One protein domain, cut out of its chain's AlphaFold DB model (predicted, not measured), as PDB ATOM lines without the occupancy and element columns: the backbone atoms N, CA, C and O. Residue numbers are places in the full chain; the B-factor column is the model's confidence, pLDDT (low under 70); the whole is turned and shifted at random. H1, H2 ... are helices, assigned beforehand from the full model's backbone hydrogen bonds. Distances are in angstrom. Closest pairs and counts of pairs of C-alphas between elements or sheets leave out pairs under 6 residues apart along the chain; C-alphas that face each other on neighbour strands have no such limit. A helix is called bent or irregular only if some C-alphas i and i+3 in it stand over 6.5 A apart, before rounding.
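What this domain is: This is residues 61 to 103 of the 112 residues of the protein "Proline dehydrogenase" of Perkinsus olseni (UniProt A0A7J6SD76). Two helices of similar length, H1 and H2, form a wide open V, with the tight link of residues 80 to 82 at its point and nothing between the arms. Both arms stick out, with residues 61 to 75 and 90 to 103 standing free, and H1 has a kink of 30 degrees near residue 69. The printed part has 43 residues, with two named helices in the order H1, H2 and no named strand; the class is all helix. The whole is extended, with a radius of gyration of the C-alphas of 15.2 A, and flat, spanning 44 by 26 by 8 A.

How they stand to each other: H1, residues 62 to 79, is close to but not clearly touching H2, residues 83 to 101. Their closest C-alphas, those of Leu 79 and Val 85, are 7.3 A apart, while their centres are 24.0 A apart. Their lines are about perpendicular at 73 degrees, only just beyond a steep tilt. In H2 every O i to N i+4 pair is within hydrogen-bond range, and in H1 10 of 14 are.

Where its parts are: H1 begins at C-alpha 62, at (187.284, 267.475, 280.477), and measures 24.5 A from first to last C-alpha. It is irregular, but only just: C-alphas 64 and 67 are 6.9 A apart. H2 begins at C-alpha 83, at (172.733, 239.203, 279.017), and ends at C-alpha 101, at (152.904, 256.137, 273.612), 26.6 A away.

The domain as a whole: The two C-alphas farthest apart, those of Asp 64 and Arg 103, are 43.7 A apart. The printed part has no cut, and its one link between helices is tight. The mean pLDDT of the printed part is 82.8; the model's confidence is under 70 at residues 77 to 81 and at residue 103.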
ATOM      1  N   PRO A  61     187.703 268.853 285.141       93.81
ATOM      2  CA  PRO A  61     187.866 269.377 283.789       93.81
ATOM      3  C   PRO A  61     187.935 268.252 282.749       93.81
ATOM      4  O   PRO A  61     188.532 267.207 282.995       93.81
ATOM      5  N   VAL A  62     187.383 268.487 281.552       88.69
ATOM      6  CA  VAL A  62     187.284 267.475 280.477       88.69
ATOM      7  C   VAL A  62     188.622 266.782 280.213       88.69
ATOM      8  O   VAL A  62     188.694 265.557 280.191       88.69
ATOM      9  N   LYS A  63     189.700 267.562 280.083       91.00
ATOM     10  CA  LYS A  63     191.059 267.056 279.839       91.00
ATOM     11  C   LYS A  63     191.534 266.020 280.871       91.00
ATOM     12  O   LYS A  63     192.277 265.116 280.505       91.00
ATOM     13  N   ASP A  64     191.071 266.120 282.116       90.94
ATOM     14  CA  ASP A  64     191.510 265.268 283.222       90.94
ATOM     15  C   ASP A  64     190.661 263.987 283.310       90.94
ATOM     16  O   ASP A  64     191.148 262.934 283.723       90.94
ATOM     17  N   VAL A  65     189.398 264.040 282.863       91.06
ATOM     18  CA  VAL A  65     188.470 262.892 282.893       91.06
ATOM     19  C   VAL A  65     188.471 262.058 281.608       91.06
ATOM     20  O   VAL A  65     188.117 260.879 281.648       91.06
ATOM     21  N   VAL A  66     188.908 262.611 280.470       92.75
ATOM     22  CA  VAL A  66     188.962 261.900 279.176       92.75
ATOM     23  C   VAL A  66     189.713 260.558 279.254       92.75
ATOM     24  O   VAL A  66     189.158 259.560 278.785       92.75
ATOM     25  N   PRO A  67     190.901 260.447 279.887       90.81
ATOM     26  CA  PRO A  67     191.595 259.161 279.995       90.81
ATOM     27  C   PRO A  67     190.803 258.098 280.772       90.81
ATOM     28  O   PRO A  67     190.887 256.904 280.477       90.81
ATOM     29  N   TYR A  68     190.021 258.508 281.774       87.31
ATOM     30  CA  TYR A  68     189.128 257.604 282.499       87.31
ATOM     31  C   TYR A  68     187.989 257.115 281.598       87.31
ATOM     32  O   TYR A  68     187.730 255.911 281.542       87.31
ATOM     33  N   LEU A  69     187.351 258.030 280.863       86.50
ATOM     34  CA  LEU A  69     186.242 257.704 279.968       86.50
ATOM     35  C   LEU A  69     186.670 256.727 278.867       86.50
ATOM     36  O   LEU A  69     185.970 255.746 278.646       86.50
ATOM     37  N   ILE A  70     187.845 256.917 278.255       88.56
ATOM     38  CA  ILE A  70     188.370 256.006 277.220       88.56
ATOM     39  C   ILE A  70     188.531 254.582 277.765       88.56
ATOM     40  O   ILE A  70     188.057 253.630 277.142       88.56
ATOM     41  N   ARG A  71     189.150 254.426 278.947       86.56
ATOM     42  CA  ARG A  71     189.306 253.108 279.587       86.56
ATOM     43  C   ARG A  71     187.956 252.448 279.847       86.56
ATOM     44  O   ARG A  71     187.794 251.261 279.579       86.56
ATOM     45  N   ARG A  72     186.972 253.219 280.315       82.56
ATOM     46  CA  ARG A  72     185.611 252.720 280.544       82.56
ATOM     47  C   ARG A  72     184.896 252.352 279.255       82.56
ATOM     48  O   ARG A  72     184.215 251.338 279.232       82.56
ATOM     49  N   THR A  73     185.068 253.106 278.173       81.38
ATOM     50  CA  THR A  73     184.516 252.736 276.865       81.38
ATOM     51  C   THR A  73     185.103 251.417 276.367       81.38
ATOM     52  O   THR A  73     184.360 250.592 275.847       81.38
ATOM     53  N   GLN A  74     186.406 251.187 276.552       83.25
ATOM     54  CA  GLN A  74     187.073 249.941 276.151       83.25
ATOM     55  C   GLN A  74     186.663 248.737 277.007       83.25
ATOM     56  O   GLN A  74     186.469 247.648 276.484       83.25
ATOM     57  N   GLU A  75     186.510 248.922 278.315       72.81
ATOM     58  CA  GLU A  75     186.029 247.866 279.208       72.81
ATOM     59  C   GLU A  75     184.557 247.546 278.923       72.81
ATOM     60  O   GLU A  75     184.188 246.393 278.701       72.81
ATOM     61  N   ASN A  76     183.722 248.579 278.815       73.25
ATOM     62  CA  ASN A  76     182.292 248.414 278.606       73.25
ATOM     63  C   ASN A  76     181.944 247.936 277.198       73.25
ATOM     64  O   ASN A  76     180.914 247.288 277.049       73.25
ATOM     65  N   SER A  77     182.773 248.187 276.176       69.62
ATOM     66  CA  SER A  77     182.529 247.674 274.819       69.62
ATOM     67  C   SER A  77     182.464 246.147 274.789       69.62
ATOM     68  O   SER A  77     181.626 245.587 274.085       69.62
ATOM     69  N   THR A  78     183.266 245.475 275.619       62.62
ATOM     70  CA  THR A  78     183.210 244.016 275.792       62.62
ATOM     71  C   THR A  78     181.973 243.557 276.572       62.62
ATOM     72  O   THR A  78     181.473 242.455 276.355       62.62
ATOM     73  N   LEU A  79     181.421 244.422 277.430       65.19
ATOM     74  CA  LEU A  79     180.243 244.143 278.256       65.19
ATOM     75  C   LEU A  79     178.909 244.367 277.527       65.19
ATOM     76  O   LEU A  79     177.884 243.846 277.972       65.19
ATOM     77  N   LEU A  80     178.904 245.086 276.395       65.75
ATOM     78  CA  LEU A  80     177.691 245.419 275.630       65.75
ATOM     79  C   LEU A  80     176.902 244.195 275.133       65.75
ATOM     80  O   LEU A  80     175.709 244.321 274.865       65.75
ATOM     81  N   GLY A  81     177.553 243.036 275.007       65.62
ATOM     82  CA  GLY A  81     176.927 241.774 274.596       65.62
ATOM     83  C   GLY A  81     176.469 240.881 275.751       65.62
ATOM     84  O   GLY A  81     175.959 239.790 275.505       65.62
ATOM     85  N   THR A  82     176.670 241.291 277.005       71.94
ATOM     86  CA  THR A  82     176.292 240.455 278.152       71.94
ATOM     87  C   THR A  82     174.769 240.435 278.346       71.94
ATOM     88  O   THR A  82     174.113 241.460 278.131       71.94
ATOM     89  N   PRO A  83     174.179 239.309 278.797       77.00
ATOM     90  CA  PRO A  83     172.733 239.203 279.017       77.00
ATOM     91  C   PRO A  83     172.156 240.298 279.927       77.00
ATOM     92  O   PRO A  83     171.063 240.795 279.671       77.00
ATOM     93  N   ALA A  84     172.914 240.726 280.942       73.38
ATOM     94  CA  ALA A  84     172.506 241.787 281.862       73.38
ATOM     95  C   ALA A  84     172.291 243.135 281.146       73.38
ATOM     96  O   ALA A  84     171.267 243.786 281.345       73.38
ATOM     97  N   VAL A  85     173.215 243.529 280.261       78.06
ATOM     98  CA  VAL A  85     173.103 244.779 279.487       78.06
ATOM     99  C   VAL A  85     171.971 244.697 278.461       78.06
ATOM    100  O   VAL A  85     171.290 245.691 278.202       78.06
ATOM    101  N   VAL A  86     171.738 243.515 277.882       82.19
ATOM    102  CA  VAL A  86     170.616 243.286 276.959       82.19
ATOM    103  C   VAL A  86     169.273 243.478 277.668       82.19
ATOM    104  O   VAL A  86     168.410 244.192 277.150       82.19
ATOM    105  N   GLU A  87     169.106 242.905 278.862       82.31
ATOM    106  CA  GLU A  87     167.865 243.050 279.629       82.31
ATOM    107  C   GLU A  87     167.673 244.492 280.130       82.31
ATOM    108  O   GLU A  87     166.572 245.033 280.030       82.31
ATOM    109  N   GLU A  88     168.744 245.175 280.556       83.62
ATOM    110  CA  GLU A  88     168.699 246.602 280.917       83.62
ATOM    111  C   GLU A  88     168.230 247.470 279.742       83.62
ATOM    112  O   GLU A  88     167.300 248.269 279.886       83.62
ATOM    113  N   ARG A  89     168.782 247.260 278.541       84.88
ATOM    114  CA  ARG A  89     168.336 247.963 277.327       84.88
ATOM    115  C   ARG A  89     166.868 247.709 277.019       84.88
ATOM    116  O   ARG A  89     166.150 248.644 276.667       84.88
ATOM    117  N   LYS A  90     166.406 246.467 277.151       88.75
ATOM    118  CA  LYS A  90     164.998 246.110 276.939       88.75
ATOM    119  C   LYS A  90     164.082 246.815 277.939       88.75
ATOM    120  O   LYS A  90     163.048 247.345 277.528       88.75
ATOM    121  N   MET A  91     164.460 246.875 279.217       87.25
ATOM    122  CA  MET A  91     163.711 247.607 280.247       87.25
ATOM    123  C   MET A  91     163.659 249.109 279.944       87.25
ATOM    124  O   MET A  91     162.574 249.692 279.951       87.25
ATOM    125  N   LEU A  92     164.795 249.719 279.584       88.19
ATOM    126  CA  LEU A  92     164.868 251.135 279.205       88.19
ATOM    127  C   LEU A  92     164.011 251.452 277.976       88.19
ATOM    128  O   LEU A  92     163.263 252.427 277.982       88.19
ATOM    129  N   LEU A  93     164.080 250.619 276.934       89.75
ATOM    130  CA  LEU A  93     163.242 250.771 275.744       89.75
ATOM    131  C   LEU A  93     161.761 250.631 276.098       89.75
ATOM    132  O   LEU A  93     160.960 251.454 275.669       89.75
ATOM    133  N   THR A  94     161.395 249.631 276.902       90.44
ATOM    134  CA  THR A  94     160.010 249.426 277.358       90.44
ATOM    135  C   THR A  94     159.483 250.662 278.089       90.44
ATOM    136  O   THR A  94     158.385 251.135 277.795       90.44
ATOM    137  N   GLU A  95     160.283 251.228 278.992       89.62
ATOM    138  CA  GLU A  95     159.946 252.449 279.725       89.62
ATOM    139  C   GLU A  95     159.855 253.676 278.801       89.62
ATOM    140  O   GLU A  95     158.938 254.490 278.935       89.62
ATOM    141  N   LEU A  96     160.748 253.795 277.815       92.38
ATOM    142  CA  LEU A  96     160.700 254.857 276.809       92.38
ATOM    143  C   LEU A  96     159.414 254.778 275.973       92.38
ATOM    144  O   LEU A  96     158.709 255.778 275.835       92.38
ATOM    145  N   TRP A  97     159.061 253.589 275.474       93.62
ATOM    146  CA  TRP A  97     157.806 253.353 274.751       93.62
ATOM    147  C   TRP A  97     156.588 253.662 275.622       93.62
ATOM    148  O   TRP A  97     155.637 254.288 275.147       93.62
ATOM    149  N   ARG A  98     156.626 253.287 276.908       92.88
ATOM    150  CA  ARG A  98     155.564 253.606 277.873       92.88
ATOM    151  C   ARG A  98     155.361 255.115 278.008       92.88
ATOM    152  O   ARG A  98     154.214 255.561 278.026       92.88
ATOM    153  N   ARG A  99     156.445 255.897 278.081       92.31
ATOM    154  CA  ARG A  99     156.389 257.367 278.178       92.31
ATOM    155  C   ARG A  99     155.922 258.029 276.884       92.31
ATOM    156  O   ARG A  99     155.131 258.961 276.952       92.31
ATOM    157  N   LEU A 100     156.390 257.551 275.731       92.12
ATOM    158  CA  LEU A 100     156.083 258.152 274.428       92.12
ATOM    159  C   LEU A 100     154.666 257.832 273.932       92.12
ATOM    160  O   LEU A 100     154.023 258.691 273.337       92.12
ATOM    161  N   PHE A 101     154.171 256.618 274.180       88.44
ATOM    162  CA  PHE A 101     152.904 256.137 273.612       88.44
ATOM    163  C   PHE A 101     151.851 255.781 274.664       88.44
ATOM    164  O   PHE A 101     150.800 255.242 274.323       88.44
ATOM    165  N   GLY A 102     152.112 256.087 275.938       72.06
ATOM    166  CA  GLY A 102     151.090 256.160 276.978       72.06
ATOM    167  C   GLY A 102     150.223 254.910 277.119       72.06
ATOM    168  O   GLY A 102     149.007 255.024 277.247       72.06
ATOM    169  N   ARG A 103     150.800 253.702 277.121       60.97
ATOM    170  CA  ARG A 103     150.048 252.527 277.582       60.97
ATOM    171  C   ARG A 103     150.145 252.447 279.103       60.97
ATOM    172  O   ARG A 103     151.202 252.127 279.643       60.97
TER     173      ARG A 103